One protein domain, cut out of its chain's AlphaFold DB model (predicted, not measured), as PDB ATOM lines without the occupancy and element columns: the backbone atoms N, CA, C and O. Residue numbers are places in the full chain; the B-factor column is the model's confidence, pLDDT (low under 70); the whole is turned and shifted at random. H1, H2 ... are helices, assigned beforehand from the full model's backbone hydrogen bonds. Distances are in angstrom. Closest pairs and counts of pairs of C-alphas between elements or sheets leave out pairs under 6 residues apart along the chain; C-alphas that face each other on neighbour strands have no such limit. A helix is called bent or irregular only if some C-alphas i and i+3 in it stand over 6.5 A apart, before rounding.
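What this domain is: This is residues 116 to 269 of the 286 residues of an uncharacterized protein of Microbacterium sp. SLBN-158 (UniProt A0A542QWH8). Five helices, H1, H2, H3, H5 and H6, make an up-and-down bundle, with the short H3 in its middle and H7 packed along H6 as a further helix at one side. The hairpin of H1 and H2 lies on one side of H3 and the hairpin of H6 and H7 on the other; short H4 packs on H5, and residues 240 to 245 stick out between H6 and H7. The printed part has 154 residues with seven named helices, H1 to H7 in chain order, and no named strand; the class is all helix. It is compact, with a radius of gyration of the C-alphas of 15.8 A and spans of 51 by 37 by 26 A.

How they stand to each other: H1, residues 116 to 138, and H2, residues 145 to 164, form a helical hairpin and touch at a shallow tilt of 24 degrees, opposite ways; their closest C-alphas, Gly 133 and Ala 148, are 4.2 A apart. H2 forms another with H3, residues 169 to 180, closest at the C-alphas of Gly 161 and Ser 172, 3.9 A. H4, residues 182 to 185, and H3 meet only through their link. H5, residues 190 to 209, touches H3 at a shallow tilt of 24 degrees, opposite ways, with the closest C-alphas, Ala 177 and Ser 200, 4.6 A apart. H5 touches residues 118 to 125 of H1 at a steep tilt of 46 degrees, closest at the C-alphas of Trp 118 and Val 199, 4.9 A. With residues 192 to 197, H5 touches H4; the closest C-alphas, Met 184 and Ala 193, are 4.1 A apart. H6, residues 215 to 237, touches H3 with residues 225 to 232 alone, closest at the C-alphas of Ala 178 and Gly 229, 4.3 A. H7, residues 246 to 267, forms a helical hairpin with H6 at a shallow tilt of 24 degrees; the closest C-alphas, Gly 224 and Gly 261, are 3.8 A apart. H1 and H7 are apart. Every O i to N i+4 pair is within hydrogen-bond range in H1, H2, H5 and H7, against 7 of 8 in H3 and 17 of 19 in H6; H4 is too short for such a pair.

Where its parts are: H1 begins at C-alpha 116, (-56.234, -3.908, -11.112), and is 33.9 A long; H2 measures 28.1 A, H3 16.5 A, H4 5.6 A and H5 28.4 A. H6, 31.7 A, has a kink of 34 degrees near residue 231 and is only just irregular, with C-alphas 232 and 235 6.8 A apart. H7, 31.9 A, ends at C-alpha 267, (-36.583, -19.277, -18.429).

The domain as a whole: The two C-alphas farthest apart, Glu 140 and Gly 214, are 52.6 A apart. The printed part has no cut and no long link. Mean pLDDT of the printed part is 88.8; residues 238 to 243 are under 70.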
ATOM      1  N   TRP A 116     -55.864  -4.456  -9.802       91.50
ATOM      2  CA  TRP A 116     -56.234  -3.908 -11.112       91.50
ATOM      3  C   TRP A 116     -55.798  -2.457 -11.353       91.50
ATOM      4  O   TRP A 116     -55.783  -2.044 -12.510       91.50
ATOM      5  N   TRP A 117     -55.374  -1.715 -10.328       93.81
ATOM      6  CA  TRP A 117     -55.034  -0.290 -10.453       93.81
ATOM      7  C   TRP A 117     -53.979   0.014 -11.533       93.81
ATOM      8  O   TRP A 117     -54.149   0.953 -12.304       93.81
ATOM      9  N   TRP A 118     -52.928  -0.805 -11.663       93.88
ATOM     10  CA  TRP A 118     -51.865  -0.573 -12.651       93.88
ATOM     11  C   TRP A 118     -52.341  -0.790 -14.096       93.88
ATOM     12  O   TRP A 118     -51.777  -0.214 -15.020       93.88
ATOM     13  N   VAL A 119     -53.420  -1.555 -14.306       94.31
ATOM     14  CA  VAL A 119     -54.055  -1.707 -15.626       94.31
ATOM     15  C   VAL A 119     -54.912  -0.507 -15.989       94.31
ATOM     16  O   VAL A 119     -54.930  -0.112 -17.150       94.31
ATOM     17  N   VAL A 120     -55.563   0.118 -15.006       94.19
ATOM     18  CA  VAL A 120     -56.209   1.420 -15.223       94.19
ATOM     19  C   VAL A 120     -55.153   2.457 -15.608       94.19
ATOM     20  O   VAL A 120     -55.335   3.178 -16.584       94.19
ATOM     21  N   GLY A 121     -54.007   2.468 -14.918       95.25
ATOM     22  CA  GLY A 121     -52.873   3.314 -15.292       95.25
ATOM     23  C   GLY A 121     -52.352   3.036 -16.707       95.25
ATOM     24  O   GLY A 121     -52.121   3.975 -17.460       95.25
ATOM     25  N   ALA A 122     -52.247   1.764 -17.108       96.56
ATOM     26  CA  ALA A 122     -51.854   1.376 -18.465       96.56
ATOM     27  C   ALA A 122     -52.841   1.885 -19.533       96.56
ATOM     28  O   ALA A 122     -52.416   2.329 -20.596       96.56
ATOM     29  N   ALA A 123     -54.147   1.864 -19.247       95.62
ATOM     30  CA  ALA A 123     -55.173   2.396 -20.142       95.62
ATOM     31  C   ALA A 123     -55.079   3.925 -20.289       95.62
ATOM     32  O   ALA A 123     -55.177   4.441 -21.400       95.62
ATOM     33  N   LEU A 124     -54.836   4.645 -19.188       95.62
ATOM     34  CA  LEU A 124     -54.612   6.094 -19.221       95.62
ATOM     35  C   LEU A 124     -53.338   6.445 -19.996       95.62
ATOM     36  O   LEU A 124     -53.344   7.376 -20.797       95.62
ATOM     37  N   LEU A 125     -52.271   5.664 -19.814       95.62
ATOM     38  CA  LEU A 125     -51.026   5.844 -20.552       95.62
ATOM     39  C   LEU A 125     -51.211   5.576 -22.054       95.62
ATOM     40  O   LEU A 125     -50.675   6.311 -22.878       95.62
ATOM     41  N   ALA A 126     -52.022   4.580 -22.420       96.31
ATOM     42  CA  ALA A 126     -52.376   4.316 -23.813       96.31
ATOM     43  C   ALA A 126     -53.171   5.479 -24.424       96.31
ATOM     44  O   ALA A 126     -52.875   5.899 -25.537       96.31
ATOM     45  N   ALA A 127     -54.137   6.043 -23.694       94.38
ATOM     46  CA  ALA A 127     -54.874   7.220 -24.153       94.38
ATOM     47  C   ALA A 127     -53.952   8.439 -24.342       94.38
ATOM     48  O   ALA A 127     -54.075   9.155 -25.333       94.38
ATOM     49  N   PHE A 128     -52.990   8.639 -23.435       94.88
ATOM     50  CA  PHE A 128     -51.990   9.699 -23.558       94.88
ATOM     51  C   PHE A 128     -51.084   9.506 -24.783       94.88
ATOM     52  O   PHE A 128     -50.936  10.431 -25.577       94.88
ATOM     53  N   PHE A 129     -50.524   8.309 -24.994       93.88
ATOM     54  CA  PHE A 129     -49.711   8.040 -26.185       93.88
ATOM     55  C   PHE A 129     -50.519   8.140 -27.477       93.88
ATOM     56  O   PHE A 129     -49.989   8.600 -28.481       93.88
ATOM     57  N   LEU A 130     -51.801   7.771 -27.466       94.19
ATOM     58  CA  LEU A 130     -52.677   7.974 -28.615       94.19
ATOM     59  C   LEU A 130     -52.816   9.466 -28.946       94.19
ATOM     60  O   LEU A 130     -52.679   9.841 -30.106       94.19
ATOM     61  N   TYR A 131     -53.044  10.306 -27.933       93.81
ATOM     62  CA  TYR A 131     -53.108  11.759 -28.094       93.81
ATOM     63  C   TYR A 131     -51.801  12.329 -28.668       93.81
ATOM     64  O   TYR A 131     -51.836  12.995 -29.699       93.81
ATOM     65  N   VAL A 132     -50.649  12.001 -28.068       91.62
ATOM     66  CA  VAL A 132     -49.329  12.466 -28.541       91.62
ATOM     67  C   VAL A 132     -49.012  11.938 -29.943       91.62
ATOM     68  O   VAL A 132     -48.444  12.649 -30.763       91.62
ATOM     69  N   GLY A 133     -49.401  10.700 -30.255       91.69
ATOM     70  CA  GLY A 133     -49.219  10.118 -31.583       91.69
ATOM     71  C   GLY A 133     -50.027  10.838 -32.661       91.69
ATOM     72  O   GLY A 133     -49.518  11.043 -33.760       91.69
ATOM     73  N   ILE A 134     -51.259  11.253 -32.346       90.31
ATOM     74  CA  ILE A 134     -52.085  12.078 -33.238       90.31
ATOM     75  C   ILE A 134     -51.451  13.461 -33.408       90.31
ATOM     76  O   ILE A 134     -51.280  13.895 -34.543       90.31
ATOM     77  N   ASP A 135     -51.057  14.116 -32.313       90.00
ATOM     78  CA  ASP A 135     -50.415  15.437 -32.338       90.00
ATOM     79  C   ASP A 135     -49.123  15.429 -33.176       90.00
ATOM     80  O   ASP A 135     -48.944  16.277 -34.040       90.00
ATOM     81  N   ASN A 136     -48.290  14.390 -33.060       89.19
ATOM     82  CA  ASN A 136     -47.099  14.221 -33.900       89.19
ATOM     83  C   ASN A 136     -47.404  14.065 -35.406       89.19
ATOM     84  O   ASN A 136     -46.520  14.307 -36.225       89.19
ATOM     85  N   LEU A 137     -48.612  13.636 -35.795       91.38
ATOM     86  CA  LEU A 137     -49.006  13.513 -37.207       91.38
ATOM     87  C   LEU A 137     -49.573  14.807 -37.793       91.38
ATOM     88  O   LEU A 137     -49.375  15.058 -38.981       91.38
ATOM     89  N   ILE A 138     -50.328  15.572 -37.001       90.75
ATOM     90  CA  ILE A 138     -51.125  16.711 -37.493       90.75
ATOM     91  C   ILE A 138     -50.702  18.062 -36.909       90.75
ATOM     92  O   ILE A 138     -51.255  19.087 -37.302       90.75
ATOM     93  N   GLY A 139     -49.778  18.062 -35.952       87.75
ATOM     94  CA  GLY A 139     -49.387  19.230 -35.179       87.75
ATOM     95  C   GLY A 139     -48.704  20.307 -36.015       87.75
ATOM     96  O   GLY A 139     -48.065  20.044 -37.035       87.75
ATOM     97  N   GLU A 140     -48.824  21.547 -35.546       84.25
ATOM     98  CA  GLU A 140     -48.284  22.736 -36.217       84.25
ATOM     99  C   GLU A 140     -46.743  22.749 -36.253       84.25
ATOM    100  O   GLU A 140     -46.139  23.345 -37.144       84.25
ATOM    101  N   TYR A 141     -46.096  22.047 -35.317       74.06
ATOM    102  CA  TYR A 141     -44.642  21.995 -35.156       74.06
ATOM    103  C   TYR A 141     -44.007  20.846 -35.942       74.06
ATOM    104  O   TYR A 141     -43.318  20.022 -35.359       74.06
ATOM    105  N   ALA A 142     -44.230  20.829 -37.259       73.06
ATOM    106  CA  ALA A 142     -43.722  19.847 -38.222       73.06
ATOM    107  C   ALA A 142     -44.097  18.376 -37.906       73.06
ATOM    108  O   ALA A 142     -43.784  17.854 -36.841       73.06
ATOM    109  N   PRO A 143     -44.721  17.645 -38.844       82.62
ATOM    110  CA  PRO A 143     -45.079  16.255 -38.596       82.62
ATOM    111  C   PRO A 143     -43.824  15.424 -38.298       82.62
ATOM    112  O   PRO A 143     -42.877  15.398 -39.087       82.62
ATOM    113  N   LEU A 144     -43.842  14.721 -37.165       87.19
ATOM    114  CA  LEU A 144     -42.804  13.796 -36.714       87.19
ATOM    115  C   LEU A 144     -43.335  12.360 -36.860       87.19
ATOM    116  O   LEU A 144     -43.738  11.739 -35.869       87.19
ATOM    117  N   PRO A 145     -43.366  11.796 -38.087       86.38
ATOM    118  CA  PRO A 145     -43.968  10.487 -38.338       86.38
ATOM    119  C   PRO A 145     -43.302   9.372 -37.523       86.38
ATOM    120  O   PRO A 145     -43.973   8.433 -37.101       86.38
ATOM    121  N   GLU A 146     -42.007   9.490 -37.236       85.38
ATOM    122  CA  GLU A 146     -41.273   8.538 -36.397       85.38
ATOM    123  C   GLU A 146     -41.791   8.531 -34.952       85.38
ATOM    124  O   GLU A 146     -42.078   7.465 -34.399       85.38
ATOM    125  N   GLY A 147     -41.998   9.713 -34.362       86.75
ATOM    126  CA  GLY A 147     -42.576   9.857 -33.024       86.75
ATOM    127  C   GLY A 147     -44.010   9.330 -32.960       86.75
ATOM    128  O   GLY A 147     -44.389   8.658 -31.995       86.75
ATOM    129  N   ALA A 148     -44.798   9.552 -34.015       89.81
ATOM    130  CA  ALA A 148     -46.140   8.994 -34.131       89.81
ATOM    131  C   ALA A 148     -46.130   7.456 -34.171       89.81
ATOM    132  O   ALA A 148     -46.873   6.816 -33.422       89.81
ATOM    133  N   VAL A 149     -45.258   6.845 -34.982       89.62
ATOM    134  CA  VAL A 149     -45.109   5.380 -35.062       89.62
ATOM    135  C   VAL A 149     -44.736   4.786 -33.702       89.62
ATOM    136  O   VAL A 149     -45.339   3.793 -33.289       89.62
ATOM    137  N   GLN A 150     -43.802   5.406 -32.974       88.56
ATOM    138  CA  GLN A 150     -43.432   4.976 -31.620       88.56
ATOM    139  C   GLN A 150     -44.624   5.038 -30.654       88.56
ATOM    140  O   GLN A 150     -44.875   4.083 -29.914       88.56
ATOM    141  N   CYS A 151     -45.401   6.123 -30.702       91.44
ATOM    142  CA  CYS A 151     -46.600   6.281 -29.884       91.44
ATOM    143  C   CYS A 151     -47.652   5.206 -30.198       91.44
ATOM    144  O   CYS A 151     -48.152   4.552 -29.282       91.44
ATOM    145  N   PHE A 152     -47.957   4.949 -31.473       92.31
ATOM    146  CA  PHE A 152     -48.930   3.914 -31.846       92.31
ATOM    147  C   PHE A 152     -48.450   2.500 -31.511       92.31
ATOM    148  O   PHE A 152     -49.256   1.670 -31.084       92.31
ATOM    149  N   ALA A 153     -47.150   2.224 -31.634       92.38
ATOM    150  CA  ALA A 153     -46.570   0.966 -31.177       92.38
ATOM    151  C   ALA A 153     -46.745   0.790 -29.657       92.38
ATOM    152  O   ALA A 153     -47.182  -0.272 -29.208       92.38
ATOM    153  N   ALA A 154     -46.494   1.839 -28.865       92.81
ATOM    154  CA  ALA A 154     -46.735   1.826 -27.422       92.81
ATOM    155  C   ALA A 154     -48.217   1.573 -27.086       92.81
ATOM    156  O   ALA A 154     -48.515   0.740 -26.228       92.81
ATOM    157  N   VAL A 155     -49.150   2.216 -27.802       94.88
ATOM    158  CA  VAL A 155     -50.597   1.969 -27.661       94.88
ATOM    159  C   VAL A 155     -50.941   0.512 -27.964       94.88
ATOM    160  O   VAL A 155     -51.631  -0.125 -27.169       94.88
ATOM    161  N   ALA A 156     -50.443  -0.046 -29.071       95.19
ATOM    162  CA  ALA A 156     -50.709  -1.430 -29.458       95.19
ATOM    163  C   ALA A 156     -50.208  -2.431 -28.402       95.19
ATOM    164  O   ALA A 156     -50.922  -3.378 -28.061       95.19
ATOM    165  N   LEU A 157     -49.020  -2.198 -27.835       94.69
ATOM    166  CA  LEU A 157     -48.461  -3.018 -26.758       94.69
ATOM    167  C   LEU A 157     -49.284  -2.912 -25.467       94.69
ATOM    168  O   LEU A 157     -49.619  -3.942 -24.880       94.69
ATOM    169  N   LEU A 158     -49.674  -1.701 -25.053       95.69
ATOM    170  CA  LEU A 158     -50.506  -1.491 -23.863       95.69
ATOM    171  C   LEU A 158     -51.881  -2.153 -24.024       95.69
ATOM    172  O   LEU A 158     -52.297  -2.923 -23.159       95.69
ATOM    173  N   VAL A 159     -52.571  -1.923 -25.145       96.06
ATOM    174  CA  VAL A 159     -53.896  -2.502 -25.425       96.06
ATOM    175  C   VAL A 159     -53.819  -4.024 -25.552       96.06
ATOM    176  O   VAL A 159     -54.617  -4.734 -24.936       96.06
ATOM    177  N   GLY A 160     -52.835  -4.545 -26.290       95.31
ATOM    178  CA  GLY A 160     -52.593  -5.983 -26.408       95.31
ATOM    179  C   GLY A 160     -52.276  -6.625 -25.056       95.31
ATOM    180  O   GLY A 160     -52.813  -7.684 -24.725       95.31
ATOM    181  N   GLY A 161     -51.481  -5.948 -24.225       95.44
ATOM    182  CA  GLY A 161     -51.202  -6.350 -22.853       95.44
ATOM    183  C   GLY A 161     -52.464  -6.408 -21.990       95.44
ATOM    184  O   GLY A 161     -52.680  -7.403 -21.295       95.44
ATOM    185  N   ILE A 162     -53.344  -5.406 -22.073       95.38
ATOM    186  CA  ILE A 162     -54.634  -5.394 -21.364       95.38
ATOM    187  C   ILE A 162     -55.521  -6.559 -21.834       95.38
ATOM    188  O   ILE A 162     -56.033  -7.314 -21.003       95.38
ATOM    189  N   ALA A 163     -55.654  -6.763 -23.147       95.19
ATOM    190  CA  ALA A 163     -56.485  -7.818 -23.732       95.19
ATOM    191  C   ALA A 163     -55.999  -9.237 -23.375       95.19
ATOM    192  O   ALA A 163     -56.800 -10.134 -23.101       95.19
ATOM    193  N   LEU A 164     -54.681  -9.453 -23.327       94.81
ATOM    194  CA  LEU A 164     -54.082 -10.752 -23.011       94.81
ATOM    195  C   LEU A 164     -54.067 -11.083 -21.516       94.81
ATOM    196  O   LEU A 164     -53.697 -12.201 -21.151       94.81
ATOM    197  N   ARG A 165     -54.489 -10.169 -20.636       94.12
ATOM    198  CA  ARG A 165     -54.365 -10.330 -19.180       94.12
ATOM    199  C   ARG A 165     -54.988 -11.613 -18.636       94.12
ATOM    200  O   ARG A 165     -54.417 -12.233 -17.744       94.12
ATOM    201  N   VAL A 166     -56.142 -12.012 -19.165       90.44
ATOM    202  CA  VAL A 166     -56.868 -13.202 -18.692       90.44
ATOM    203  C   VAL A 166     -56.204 -14.493 -19.178       90.44
ATOM    204  O   VAL A 166     -56.093 -15.449 -18.416       90.44
ATOM    205  N   LYS A 167     -55.739 -14.525 -20.433       92.88
ATOM    206  CA  LYS A 167     -55.199 -15.738 -21.074       92.88
ATOM    207  C   LYS A 167     -53.709 -15.949 -20.801       92.88
ATOM    208  O   LYS A 167     -53.256 -17.083 -20.678       92.88
ATOM    209  N   ALA A 168     -52.942 -14.866 -20.716       93.44
ATOM    210  CA  ALA A 168     -51.491 -14.878 -20.583       93.44
ATOM    211  C   ALA A 168     -51.015 -13.731 -19.665       93.44
ATOM    212  O   ALA A 168     -50.357 -12.800 -20.131       93.44
ATOM    213  N   PRO A 169     -51.301 -13.782 -18.347       92.56
ATOM    214  CA  PRO A 169     -51.082 -12.662 -17.421       92.56
ATOM    215  C   PRO A 169     -49.619 -12.204 -17.336       92.56
ATOM    216  O   PRO A 169     -49.341 -11.021 -17.169       92.56
ATOM    217  N   ARG A 170     -48.668 -13.128 -17.511       91.69
ATOM    218  CA  ARG A 170     -47.232 -12.818 -17.530       91.69
ATOM    219  C   ARG A 170     -46.814 -12.051 -18.788       91.69
ATOM    220  O   ARG A 170     -46.072 -11.083 -18.684       91.69
ATOM    221  N   LEU A 171     -47.293 -12.483 -19.959       91.69
ATOM    222  CA  LEU A 171     -47.033 -11.792 -21.224       91.69
ATOM    223  C   LEU A 171     -47.705 -10.417 -21.215       91.69
ATOM    224  O   LEU A 171     -47.081  -9.429 -21.569       91.69
ATOM    225  N   SER A 172     -48.944 -10.359 -20.728       94.50
ATOM    226  CA  SER A 172     -49.697  -9.128 -20.491       94.50
ATOM    227  C   SER A 172     -48.907  -8.104 -19.672       94.50
ATOM    228  O   SER A 172     -48.736  -6.971 -20.112       94.50
ATOM    229  N   ALA A 173     -48.367  -8.512 -18.520       93.94
ATOM    230  CA  ALA A 173     -47.554  -7.640 -17.684       93.94
ATOM    231  C   ALA A 173     -46.258  -7.190 -18.386       93.94
ATOM    232  O   ALA A 173     -45.899  -6.021 -18.291       93.94
ATOM    233  N   ALA A 174     -45.591  -8.066 -19.147       91.62
ATOM    234  CA  ALA A 174     -44.406  -7.685 -19.923       91.62
ATOM    235  C   ALA A 174     -44.734  -6.653 -21.020       91.62
ATOM    236  O   ALA A 174     -44.030  -5.655 -21.148       91.62
ATOM    237  N   LEU A 175     -45.832  -6.857 -21.757       92.56
ATOM    238  CA  LEU A 175     -46.311  -5.941 -22.798       92.56
ATOM    239  C   LEU A 175     -46.751  -4.583 -22.242       92.56
ATOM    240  O   LEU A 175     -46.677  -3.596 -22.960       92.56
ATOM    241  N   ILE A 176     -47.193  -4.521 -20.982       95.75
ATOM    242  CA  ILE A 176     -47.544  -3.262 -20.314       95.75
ATOM    243  C   ILE A 176     -46.301  -2.556 -19.760       95.75
ATOM    244  O   ILE A 176     -46.177  -1.343 -19.903       95.75
ATOM    245  N   ALA A 177     -45.369  -3.294 -19.150       94.12
ATOM    246  CA  ALA A 177     -44.158  -2.715 -18.569       94.12
ATOM    247  C   ALA A 177     -43.233  -2.107 -19.634       94.12
ATOM    248  O   ALA A 177     -42.676  -1.033 -19.429       94.12
ATOM    249  N   ALA A 178     -43.080  -2.784 -20.775       91.06
ATOM    250  CA  ALA A 178     -42.120  -2.396 -21.800       91.06
ATOM    251  C   ALA A 178     -42.354  -0.969 -22.365       91.06
ATOM    252  O   ALA A 178     -41.407  -0.187 -22.343       91.06
ATOM    253  N   PRO A 179     -43.571  -0.568 -22.792       91.69
ATOM    254  CA  PRO A 179     -43.860   0.806 -23.220       91.69
ATOM    255  C   PRO A 179     -44.056   1.801 -22.061       91.69
ATOM    256  O   PRO A 179     -43.973   3.008 -22.281       91.69
ATOM    257  N   ALA A 180     -44.296   1.340 -20.827       93.00
ATOM    258  CA  ALA A 180     -44.438   2.229 -19.669       93.00
ATOM    259  C   ALA A 180     -43.097   2.787 -19.157       93.00
ATOM    260  O   ALA A 180     -43.066   3.889 -18.610       93.00
ATOM    261  N   LEU A 181     -41.992   2.066 -19.367       89.44
ATOM    262  CA  LEU A 181     -40.641   2.512 -19.009       89.44
ATOM    263  C   LEU A 181     -40.188   3.767 -19.787       89.44
ATOM    264  O   LEU A 181     -39.743   4.712 -19.137       89.44
ATOM    265  N   PRO A 182     -40.346   3.860 -21.126       87.44
ATOM    266  CA  PRO A 182     -40.081   5.095 -21.863       87.44
ATOM    267  C   PRO A 182     -40.857   6.310 -21.351       87.44
ATOM    268  O   PRO A 182     -40.328   7.412 -21.363       87.44
ATOM    269  N   ALA A 183     -42.082   6.142 -20.841       88.81
ATOM    270  CA  ALA A 183     -42.844   7.270 -20.302       88.81
ATOM    271  C   ALA A 183     -42.123   7.969 -19.134       88.81
ATOM    272  O   ALA A 183     -42.349   9.152 -18.891       88.81
ATOM    273  N   MET A 184     -41.221   7.267 -18.436       88.56
ATOM    274  CA  MET A 184     -40.415   7.827 -17.349       88.56
ATOM    275  C   MET A 184     -39.364   8.837 -17.832       88.56
ATOM    276  O   MET A 184     -38.907   9.645 -17.027       88.56
ATOM    277  N   SER A 185     -38.981   8.821 -19.117       85.12
ATOM    278  CA  SER A 185     -38.047   9.801 -19.688       85.12
ATOM    279  C   SER A 185     -38.730  11.097 -20.136       85.12
ATOM    280  O   SER A 185     -38.042  12.053 -20.493       85.12
ATOM    281  N   LEU A 186     -40.067  11.177 -20.065       86.69
ATOM    282  CA  LEU A 186     -40.848  12.385 -20.356       86.69
ATOM    283  C   LEU A 186     -40.760  13.383 -19.194       86.69
ATOM    284  O   LEU A 186     -41.745  13.689 -18.522       86.69
ATOM    285  N   TRP A 187     -39.558  13.895 -18.946       84.00
ATOM    286  CA  TRP A 187     -39.255  14.817 -17.847       84.00
ATOM    287  C   TRP A 187     -40.091  16.106 -17.890       84.00
ATOM    288  O   TRP A 187     -40.414  16.668 -16.845       84.00
ATOM    289  N   TRP A 188     -40.499  16.540 -19.086       89.56
ATOM    290  CA  TRP A 188     -41.376  17.694 -19.298       89.56
ATOM    291  C   TRP A 188     -42.835  17.441 -18.869       89.56
ATOM    292  O   TRP A 188     -43.563  18.387 -18.581       89.56
ATOM    293  N   ALA A 189     -43.257  16.176 -18.768       91.75
ATOM    294  CA  ALA A 189     -44.593  15.757 -18.354       91.75
ATOM    295  C   ALA A 189     -44.522  14.911 -17.076       91.75
ATOM    296  O   ALA A 189     -44.882  13.731 -17.063       91.75
ATOM    297  N   TRP A 190     -44.081  15.517 -15.969       95.00
ATOM    298  CA  TRP A 190     -43.867  14.804 -14.703       95.00
ATOM    299  C   TRP A 190     -45.047  13.917 -14.235       95.00
ATOM    300  O   TRP A 190     -44.765  12.823 -13.741       95.00
ATOM    301  N   PRO A 191     -46.348  14.268 -14.411       95.31
ATOM    302  CA  PRO A 191     -47.434  13.378 -13.995       95.31
ATOM    303  C   PRO A 191     -47.460  12.081 -14.810       95.31
ATOM    304  O   PRO A 191     -47.750  11.013 -14.274       95.31
ATOM    305  N   VAL A 192     -47.118  12.167 -16.099       94.12
ATOM    306  CA  VAL A 192     -47.027  11.020 -17.009       94.12
ATOM    307  C   VAL A 192     -45.823  10.160 -16.649       94.12
ATOM    308  O   VAL A 192     -45.955   8.939 -16.595       94.12
ATOM    309  N   ALA A 193     -44.684  10.773 -16.319       93.38
ATOM    310  CA  ALA A 193     -43.504  10.046 -15.859       93.38
ATOM    311  C   ALA A 193     -43.778   9.266 -14.559       93.38
ATOM    312  O   ALA A 193     -43.445   8.083 -14.461       93.38
ATOM    313  N   VAL A 194     -44.457   9.891 -13.588       94.94
ATOM    314  CA  VAL A 194     -44.885   9.229 -12.343       94.94
ATOM    315  C   VAL A 194     -45.868   8.095 -12.635       94.94
ATOM    316  O   VAL A 194     -45.705   6.991 -12.111       94.94
ATOM    317  N   LEU A 195     -46.863   8.327 -13.496       95.06
ATOM    318  CA  LEU A 195     -47.817   7.295 -13.900       95.06
ATOM    319  C   LEU A 195     -47.111   6.109 -14.576       95.06
ATOM    320  O   LEU A 195     -47.370   4.962 -14.215       95.06
ATOM    321  N   GLY A 196     -46.186   6.376 -15.500       94.81
ATOM    322  CA  GLY A 196     -45.371   5.370 -16.180       94.81
ATOM    323  C   GLY A 196     -44.534   4.539 -15.208       94.81
ATOM    324  O   GLY A 196     -44.525   3.309 -15.300       94.81
ATOM    325  N   ALA A 197     -43.915   5.180 -14.211       94.44
ATOM    326  CA  ALA A 197     -43.170   4.490 -13.161       94.44
ATOM    327  C   ALA A 197     -44.079   3.573 -12.327       94.44
ATOM    328  O   ALA A 197     -43.762   2.401 -12.121       94.44
ATOM    329  N   LEU A 198     -45.241   4.069 -11.894       95.19
ATOM    330  CA  LEU A 198     -46.198   3.289 -11.111       95.19
ATOM    331  C   LEU A 198     -46.753   2.089 -11.900       95.19
ATOM    332  O   LEU A 198     -46.800   0.975 -11.372       95.19
ATOM    333  N   VAL A 199     -47.121   2.284 -13.171       96.12
ATOM    334  CA  VAL A 199     -47.573   1.204 -14.067       96.12
ATOM    335  C   VAL A 199     -46.471   0.163 -14.260       96.12
ATOM    336  O   VAL A 199     -46.739  -1.034 -14.136       96.12
ATOM    337  N   SER A 200     -45.230   0.605 -14.483       94.00
ATOM    338  CA  SER A 200     -44.066  -0.274 -14.628       94.00
ATOM    339  C   SER A 200     -43.822  -1.098 -13.364       94.00
ATOM    340  O   SER A 200     -43.665  -2.313 -13.449       94.00
ATOM    341  N   ILE A 201     -43.865  -0.477 -12.179       94.44
ATOM    342  CA  ILE A 201     -43.714  -1.171 -10.891       94.44
ATOM    343  C   ILE A 201     -44.820  -2.217 -10.705       94.44
ATOM    344  O   ILE A 201     -44.525  -3.363 -10.362       94.44
ATOM    345  N   GLY A 202     -46.083  -1.853 -10.954       94.31
ATOM    346  CA  GLY A 202     -47.219  -2.769 -10.829       94.31
ATOM    347  C   GLY A 202     -47.113  -3.972 -11.771       94.31
ATOM    348  O   GLY A 202     -47.320  -5.114 -11.351       94.31
ATOM    349  N   ALA A 203     -46.719  -3.733 -13.021       94.50
ATOM    350  CA  ALA A 203     -46.511  -4.778 -14.014       94.50
ATOM    351  C   ALA A 203     -45.302  -5.672 -13.674       94.50
ATOM    352  O   ALA A 203     -45.421  -6.897 -13.690       94.50
ATOM    353  N   ILE A 204     -44.161  -5.101 -13.273       93.00
ATOM    354  CA  ILE A 204     -42.978  -5.869 -12.847       93.00
ATOM    355  C   ILE A 204     -43.302  -6.726 -11.617       93.00
ATOM    356  O   ILE A 204     -42.952  -7.907 -11.583       93.00
ATOM    357  N   ALA A 205     -44.020  -6.181 -10.633       93.38
ATOM    358  CA  ALA A 205     -44.454  -6.930  -9.456       93.38
ATOM    359  C   ALA A 205     -45.345  -8.129  -9.834       93.38
ATOM    360  O   ALA A 205     -45.196  -9.214  -9.267       93.38
ATOM    361  N   GLU A 206     -46.228  -7.973 -10.826       93.69
ATOM    362  CA  GLU A 206     -47.034  -9.067 -11.377       93.69
ATOM    363  C   GLU A 206     -46.153 -10.151 -12.026       93.69
ATOM    364  O   GLU A 206     -46.348 -11.338 -11.756       93.69
ATOM    365  N   ILE A 207     -45.141  -9.777 -12.819       93.00
ATOM    366  CA  ILE A 207     -44.201 -10.735 -13.434       93.00
ATOM    367  C   ILE A 207     -43.424 -11.493 -12.350       93.00
ATOM    368  O   ILE A 207     -43.306 -12.721 -12.417       93.00
ATOM    369  N   VAL A 208     -42.924 -10.793 -11.328       92.06
ATOM    370  CA  VAL A 208     -42.212 -11.390 -10.187       92.06
ATOM    371  C   VAL A 208     -43.115 -12.367  -9.434       92.06
ATOM    372  O   VAL A 208     -42.679 -13.476  -9.115       92.06
ATOM    373  N   ARG A 209     -44.387 -12.010  -9.209       92.19
ATOM    374  CA  ARG A 209     -45.380 -12.889  -8.572       92.19
ATOM    375  C   ARG A 209     -45.646 -14.160  -9.382       92.19
ATOM    376  O   ARG A 209     -45.867 -15.212  -8.796       92.19
ATOM    377  N   LEU A 210     -45.625 -14.065 -10.712       91.12
ATOM    378  CA  LEU A 210     -45.855 -15.179 -11.643       91.12
ATOM    379  C   LEU A 210     -44.571 -15.939 -12.028       91.12
ATOM    380  O   LEU A 210     -44.588 -16.790 -12.925       91.12
ATOM    381  N   SER A 211     -43.435 -15.609 -11.416       92.19
ATOM    382  CA  SER A 211     -42.158 -16.283 -11.654       92.19
ATOM    383  C   SER A 211     -41.956 -17.461 -10.711       92.19
ATOM    384  O   SER A 211     -42.622 -17.568  -9.680       92.19
ATOM    385  N   ARG A 212     -41.048 -18.375 -11.082       91.12
ATOM    386  CA  ARG A 212     -40.688 -19.513 -10.220       91.12
ATOM    387  C   ARG A 212     -40.319 -19.019  -8.812       91.12
ATOM    388  O   ARG A 212     -39.687 -17.964  -8.694       91.12
ATOM    389  N   PRO A 213     -40.683 -19.760  -7.752       90.06
ATOM    390  CA  PRO A 213     -40.216 -19.440  -6.410       90.06
ATOM    391  C   PRO A 213     -38.681 -19.476  -6.367       90.06
ATOM    392  O   PRO A 213     -38.047 -20.281  -7.047       90.06
ATOM    393  N   GLY A 214     -38.090 -18.576  -5.580       92.25
ATOM    394  CA  GLY A 214     -36.641 -18.388  -5.486       92.25
ATOM    395  C   GLY A 214     -36.192 -16.992  -5.920       92.25
ATOM    396  O   GLY A 214     -36.871 -16.302  -6.680       92.25
ATOM    397  N   LEU A 215     -35.038 -16.558  -5.416       92.62
ATOM    398  CA  LEU A 215     -34.501 -15.217  -5.662       92.62
ATOM    399  C   LEU A 215     -33.979 -15.056  -7.101       92.62
ATOM    400  O   LEU A 215     -34.318 -14.078  -7.762       92.62
ATOM    401  N   ALA A 216     -33.246 -16.045  -7.626       93.44
ATOM    402  CA  ALA A 216     -32.672 -15.978  -8.973       93.44
ATOM    403  C   ALA A 216     -33.728 -15.837 -10.097       93.44
ATOM    404  O   ALA A 216     -33.581 -14.933 -10.922       93.44
ATOM    405  N   PRO A 217     -34.836 -16.613 -10.131       89.75
ATOM    406  CA  PRO A 217     -35.877 -16.420 -11.141       89.75
ATOM    407  C   PRO A 217     -36.575 -15.060 -11.056       89.75
ATOM    408  O   PRO A 217     -36.961 -14.502 -12.078       89.75
ATOM    409  N   ARG A 218     -36.728 -14.505  -9.848       92.44
ATOM    410  CA  ARG A 218     -37.329 -13.178  -9.655       92.44
ATOM    411  C   ARG A 218     -36.420 -12.072 -10.179       92.44
ATOM    412  O   ARG A 218     -36.899 -11.208 -10.904       92.44
ATOM    413  N   ILE A 219     -35.121 -12.133  -9.875       92.94
ATOM    414  CA  ILE A 219     -34.133 -11.193 -10.424       92.94
ATOM    415  C   ILE A 219     -34.090 -11.302 -11.948       92.94
ATOM    416  O   ILE A 219     -34.176 -10.285 -12.629       92.94
ATOM    417  N   GLY A 220     -34.042 -12.522 -12.493       89.38
ATOM    418  CA  GLY A 220     -34.060 -12.736 -13.940       89.38
ATOM    419  C   GLY A 220     -35.314 -12.165 -14.609       89.38
ATOM    420  O   GLY A 220     -35.217 -11.570 -15.674       89.38
ATOM    421  N   ALA A 221     -36.482 -12.266 -13.969       88.44
ATOM    422  CA  ALA A 221     -37.718 -11.674 -14.473       88.44
ATOM    423  C   ALA A 221     -37.697 -10.133 -14.479       88.44
ATOM    424  O   ALA A 221     -38.136  -9.518 -15.454       88.44
ATOM    425  N   VAL A 222     -37.165  -9.510 -13.420       91.44
ATOM    426  CA  VAL A 222     -36.983  -8.050 -13.351       91.44
ATOM    427  C   VAL A 222     -36.010  -7.592 -14.435       91.44
ATOM    428  O   VAL A 222     -36.374  -6.749 -15.251       91.44
ATOM    429  N   LEU A 223     -34.817  -8.194 -14.500       92.44
ATOM    430  CA  LEU A 223     -33.805  -7.877 -15.513       92.44
ATOM    431  C   LEU A 223     -34.344  -8.079 -16.929       92.44
ATOM    432  O   LEU A 223     -34.144  -7.223 -17.783       92.44
ATOM    433  N   GLY A 224     -35.081  -9.167 -17.165       88.25
ATOM    434  CA  GLY A 224     -35.679  -9.436 -18.466       88.25
ATOM    435  C   GLY A 224     -36.672  -8.355 -18.896       88.25
ATOM    436  O   GLY A 224     -36.675  -7.944 -20.052       88.25
ATOM    437  N   THR A 225     -37.463  -7.837 -17.952       89.50
ATOM    438  CA  THR A 225     -38.413  -6.742 -18.206       89.50
ATOM    439  C   THR A 225     -37.697  -5.415 -18.458       89.50
ATOM    440  O   THR A 225     -38.065  -4.688 -19.378       89.50
ATOM    441  N   LEU A 226     -36.650  -5.116 -17.683       90.38
ATOM    442  CA  LEU A 226     -35.843  -3.905 -17.858       90.38
ATOM    443  C   LEU A 226     -35.095  -3.902 -19.195       90.38
ATOM    444  O   LEU A 226     -35.070  -2.873 -19.859       90.38
ATOM    445  N   LEU A 227     -34.542  -5.041 -19.623       90.19
ATOM    446  CA  LEU A 227     -33.891  -5.181 -20.930       90.19
ATOM    447  C   LEU A 227     -34.876  -4.994 -22.091       90.19
ATOM    448  O   LEU A 227     -34.527  -4.369 -23.089       90.19
ATOM    449  N   LEU A 228     -36.111  -5.484 -21.946       88.19
ATOM    450  CA  LEU A 228     -37.193  -5.241 -22.905       88.19
ATOM    451  C   LEU A 228     -37.569  -3.760 -22.983       88.19
ATOM    452  O   LEU A 228     -37.707  -3.227 -24.078       88.19
ATOM    453  N   GLY A 229     -37.691  -3.083 -21.838       86.88
ATOM    454  CA  GLY A 229     -37.896  -1.637 -21.807       86.88
ATOM    455  C   GLY A 229     -36.739  -0.880 -22.450       86.88
ATOM    456  O   GLY A 229     -36.962  -0.040 -23.311       86.88
ATOM    457  N   LEU A 230     -35.496  -1.227 -22.104       87.69
ATOM    458  CA  LEU A 230     -34.300  -0.615 -22.679       87.69
ATOM    459  C   LEU A 230     -34.252  -0.776 -24.201       87.69
ATOM    460  O   LEU A 230     -33.940   0.185 -24.891       87.69
ATOM    461  N   ALA A 231     -34.610  -1.949 -24.729       86.94
ATOM    462  CA  ALA A 231     -34.682  -2.183 -26.168       86.94
ATOM    463  C   ALA A 231     -35.691  -1.263 -26.877       86.94
ATOM    464  O   ALA A 231     -35.451  -0.857 -28.009       86.94
ATOM    465  N   ILE A 232     -36.797  -0.911 -26.211       85.06
ATOM    466  CA  ILE A 232     -37.805   0.021 -26.739       85.06
ATOM    467  C   ILE A 232     -37.326   1.473 -26.653       85.06
ATOM    468  O   ILE A 232     -37.638   2.262 -27.539       85.06
ATOM    469  N   ILE A 233     -36.576   1.835 -25.607       82.75
ATOM    470  CA  ILE A 233     -36.100   3.214 -25.414       82.75
ATOM    471  C   ILE A 233     -34.814   3.492 -26.203       82.75
ATOM    472  O   ILE A 233     -34.564   4.635 -26.563       82.75
ATOM    473  N   ALA A 234     -33.990   2.484 -26.497       82.56
ATOM    474  CA  ALA A 234     -32.705   2.672 -27.173       82.56
ATOM    475  C   ALA A 234     -32.800   3.510 -28.470       82.56
ATOM    476  O   ALA A 234     -31.971   4.406 -28.634       82.56
ATOM    477  N   PRO A 235     -33.827   3.341 -29.332       75.25
ATOM    478  CA  PRO A 235     -34.028   4.223 -30.480       75.25
ATOM    479  C   PRO A 235     -34.323   5.690 -30.129       75.25
ATOM    480  O   PRO A 235     -34.036   6.579 -30.913       75.25
ATOM    481  N   ALA A 236     -34.861   5.994 -28.952       73.06
ATOM    482  CA  ALA A 236     -35.109   7.375 -28.541       73.06
ATOM    483  C   ALA A 236     -33.834   8.105 -28.066       73.06
ATOM    484  O   ALA A 236     -33.810   9.331 -28.050       73.06
ATOM    485  N   PHE A 237     -32.775   7.380 -27.679       71.88
ATOM    486  CA  PHE A 237     -31.534   7.965 -27.143       71.88
ATOM    487  C   PHE A 237     -30.412   8.159 -28.176       71.88
ATOM    488  O   PHE A 237     -29.376   8.720 -27.828       71.88
ATOM    489  N   GLY A 238     -30.582   7.692 -29.415       61.47
ATOM    490  CA  GLY A 238     -29.491   7.628 -30.400       61.47
ATOM    491  C   GLY A 238     -29.853   8.047 -31.823       61.47
ATOM    492  O   GLY A 238     -29.141   7.667 -32.745       61.47
ATOM    493  N   PHE A 239     -30.947   8.782 -32.025       52.09
ATOM    494  CA  PHE A 239     -31.435   9.144 -33.359       52.09
ATOM    495  C   PHE A 239     -31.366  10.655 -33.596       52.09
ATOM    496  O   PHE A 239     -32.373  11.341 -33.709       52.09
ATOM    497  N   GLU A 240     -30.152  11.159 -33.776       53.78
ATOM    498  CA  GLU A 240     -29.933  11.798 -35.069       53.78
ATOM    499  C   GLU A 240     -29.224  10.752 -35.929       53.78
ATOM    500  O   GLU A 240     -28.256  10.152 -35.453       53.78
ATOM    501  N   PRO A 241     -29.703  10.454 -37.148       54.44
ATOM    502  CA  PRO A 241     -28.976   9.604 -38.074       54.44
ATOM    503  C   PRO A 241     -27.661  10.305 -38.419       54.44
ATOM    504  O   PRO A 241     -27.565  11.042 -39.396       54.44
ATOM    505  N   ASN A 242     -26.634  10.083 -37.600       62.84
ATOM    506  CA  ASN A 242     -25.281  10.435 -37.960       62.84
ATOM    507  C   ASN A 242     -24.958   9.595 -39.206       62.84
ATOM    508  O   ASN A 242     -24.992   8.359 -39.126       62.84
ATOM    509  N   PRO A 243     -24.660  10.208 -40.366       64.06
ATOM    510  CA  PRO A 243     -24.365   9.476 -41.600       64.06
ATOM    511  C   PRO A 243     -23.159   8.525 -41.474       64.06
ATOM    512  O   PRO A 243     -22.891   7.745 -42.383       64.06
ATOM    513  N   GLN A 244     -22.441   8.560 -40.347       73.75
ATOM    514  CA  GLN A 244     -21.262   7.752 -40.046       73.75
ATOM    515  C   GLN A 244     -21.549   6.318 -39.541       73.75
ATOM    516  O   GLN A 244     -20.601   5.567 -39.339       73.75
ATOM    517  N   GLY A 245     -22.814   5.884 -39.409       71.56
ATOM    518  CA  GLY A 245     -23.159   4.455 -39.248       71.56
ATOM    519  C   GLY A 245     -23.521   3.973 -37.834       71.56
ATOM    520  O   GLY A 245     -23.793   2.784 -37.651       71.56
ATOM    521  N   ASP A 246     -23.615   4.869 -36.851       76.81
ATOM    522  CA  ASP A 246     -23.916   4.513 -35.453       76.81
ATOM    523  C   ASP A 246     -25.316   3.885 -35.270       76.81
ATOM    524  O   ASP A 246     -25.521   3.034 -34.402       76.81
ATOM    525  N   GLY A 247     -26.281   4.221 -36.138       77.50
ATOM    526  CA  GLY A 247     -27.660   3.721 -36.052       77.50
ATOM    527  C   GLY A 247     -27.791   2.196 -36.161       77.50
ATOM    528  O   GLY A 247     -28.636   1.594 -35.494       77.50
ATOM    529  N   ILE A 248     -26.918   1.539 -36.937       79.88
ATOM    530  CA  ILE A 248     -26.913   0.070 -37.057       79.88
ATOM    531  C   ILE A 248     -26.489  -0.571 -35.730       79.88
ATOM    532  O   ILE A 248     -27.072  -1.574 -35.316       79.88
ATOM    533  N   VAL A 249     -25.517   0.019 -35.030       83.12
ATOM    534  CA  VAL A 249     -25.027  -0.490 -33.740       83.12
ATOM    535  C   VAL A 249     -26.126  -0.417 -32.679       83.12
ATOM    536  O   VAL A 249     -26.364  -1.406 -31.983       83.12
ATOM    537  N   PHE A 250     -26.853   0.702 -32.596       81.00
ATOM    538  CA  PHE A 250     -27.976   0.849 -31.663       81.00
ATOM    539  C   PHE A 250     -29.127  -0.111 -31.968       81.00
ATOM    540  O   PHE A 250     -29.697  -0.688 -31.040       81.00
ATOM    541  N   LEU A 251     -29.437  -0.342 -33.248       82.19
ATOM    542  CA  LEU A 251     -30.442  -1.325 -33.648       82.19
ATOM    543  C   LEU A 251     -30.037  -2.744 -33.230       82.19
ATOM    544  O   LEU A 251     -30.842  -3.464 -32.639       82.19
ATOM    545  N   ILE A 252     -28.787  -3.142 -33.493       86.19
ATOM    546  CA  ILE A 252     -28.262  -4.449 -33.075       86.19
ATOM    547  C   ILE A 252     -28.342  -4.584 -31.551       86.19
ATOM    548  O   ILE A 252     -28.829  -5.599 -31.054       86.19
ATOM    549  N   LEU A 253     -27.926  -3.560 -30.803       87.38
ATOM    550  CA  LEU A 253     -27.986  -3.569 -29.343       87.38
ATOM    551  C   LEU A 253     -29.427  -3.699 -28.832       87.38
ATOM    552  O   LEU A 253     -29.686  -4.517 -27.952       87.38
ATOM    553  N   ALA A 254     -30.377  -2.964 -29.417       85.81
ATOM    554  CA  ALA A 254     -31.793  -3.061 -29.073       85.81
ATOM    555  C   ALA A 254     -32.344  -4.475 -29.324       85.81
ATOM    556  O   ALA A 254     -33.009  -5.043 -28.454       85.81
ATOM    557  N   VAL A 255     -32.011  -5.088 -30.465       86.50
ATOM    558  CA  VAL A 255     -32.407  -6.469 -30.791       86.50
ATOM    559  C   VAL A 255     -31.809  -7.467 -29.796       86.50
ATOM    560  O   VAL A 255     -32.522  -8.348 -29.312       86.50
ATOM    561  N   LEU A 256     -30.530  -7.318 -29.438       90.00
ATOM    562  CA  LEU A 256     -29.870  -8.172 -28.447       90.00
ATOM    563  C   LEU A 256     -30.494  -8.020 -27.054       90.00
ATOM    564  O   LEU A 256     -30.762  -9.026 -26.394       90.00
ATOM    565  N   CYS A 257     -30.787  -6.790 -26.621       89.56
ATOM    566  CA  CYS A 257     -31.483  -6.522 -25.362       89.56
ATOM    567  C   CYS A 257     -32.887  -7.139 -25.350       89.56
ATOM    568  O   CYS A 257     -33.252  -7.800 -24.376       89.56
ATOM    569  N   ALA A 258     -33.654  -6.998 -26.436       87.19
ATOM    570  CA  ALA A 258     -34.977  -7.604 -26.560       87.19
ATOM    571  C   ALA A 258     -34.901  -9.138 -26.497       87.19
ATOM    572  O   ALA A 258     -35.637  -9.760 -25.729       87.19
ATOM    573  N   ALA A 259     -33.978  -9.753 -27.245       89.81
ATOM    574  CA  ALA A 259     -33.782 -11.199 -27.254       89.81
ATOM    575  C   ALA A 259     -33.382 -11.730 -25.868       89.81
ATOM    576  O   ALA A 259     -34.008 -12.664 -25.361       89.81
ATOM    577  N   ALA A 260     -32.401 -11.100 -25.214       90.88
ATOM    578  CA  ALA A 260     -31.984 -11.453 -23.858       90.88
ATOM    579  C   ALA A 260     -33.133 -11.291 -22.849       90.88
ATOM    580  O   ALA A 260     -33.357 -12.170 -22.010       90.88
ATOM    581  N   GLY A 261     -33.905 -10.206 -22.967       87.06
ATOM    582  CA  GLY A 261     -35.078  -9.949 -22.139       87.06
ATOM    583  C   GLY A 261     -36.146 -11.036 -22.270       87.06
ATOM    584  O   GLY A 261     -36.615 -11.580 -21.265       87.06
ATOM    585  N   ILE A 262     -36.474 -11.420 -23.506       89.25
ATOM    586  CA  ILE A 262     -37.425 -12.498 -23.809       89.25
ATOM    587  C   ILE A 262     -36.928 -13.834 -23.247       89.25
ATOM    588  O   ILE A 262     -37.691 -14.524 -22.568       89.25
ATOM    589  N   VAL A 263     -35.659 -14.194 -23.468       92.00
ATOM    590  CA  VAL A 263     -35.074 -15.446 -22.954       92.00
ATOM    591  C   VAL A 263     -35.179 -15.511 -21.431       92.00
ATOM    592  O   VAL A 263     -35.665 -16.508 -20.891       92.00
ATOM    593  N   LEU A 264     -34.816 -14.437 -20.724       88.75
ATOM    594  CA  LEU A 264     -34.948 -14.369 -19.267       88.75
ATOM    595  C   LEU A 264     -36.405 -14.522 -18.813       88.75
ATOM    596  O   LEU A 264     -36.689 -15.270 -17.871       88.75
ATOM    597  N   LEU A 265     -37.355 -13.877 -19.492       88.00
ATOM    598  CA  LEU A 265     -38.778 -14.021 -19.182       88.00
ATOM    599  C   LEU A 265     -39.316 -15.429 -19.467       88.00
ATOM    600  O   LEU A 265     -40.230 -15.867 -18.766       88.00
ATOM    601  N   VAL A 266     -38.773 -16.151 -20.444       90.56
ATOM    602  CA  VAL A 266     -39.156 -17.541 -20.728       90.56
ATOM    603  C   VAL A 266     -38.583 -18.487 -19.671       90.56
ATOM    604  O   VAL A 266     -39.330 -19.267 -19.078       90.56
ATOM    605  N   VAL A 267     -37.287 -18.381 -19.367       90.69
ATOM    606  CA  VAL A 267     -36.583 -19.277 -18.429       90.69
ATOM    607  C   VAL A 267     -37.123 -19.156 -17.000       90.69
ATOM    608  O   VAL A 267     -37.233 -20.148 -16.277       90.69
ATOM    609  N   THR A 268     -37.521 -17.953 -16.586       91.12
ATOM    610  CA  THR A 268     -38.002 -17.692 -15.216       91.12
ATOM    611  C   THR A 268     -39.492 -18.005 -15.008       91.12
ATOM    612  O   THR A 268     -40.024 -17.822 -13.905       91.12
ATOM    613  N   ARG A 269     -40.184 -18.510 -16.041       90.94
ATOM    614  CA  ARG A 269     -41.608 -18.870 -15.999       90.94
ATOM    615  C   ARG A 269     -41.873 -20.039 -15.049       90.94
ATOM    616  O   ARG A 269     -41.261 -21.101 -15.176       90.94
TER     617      ARG A 269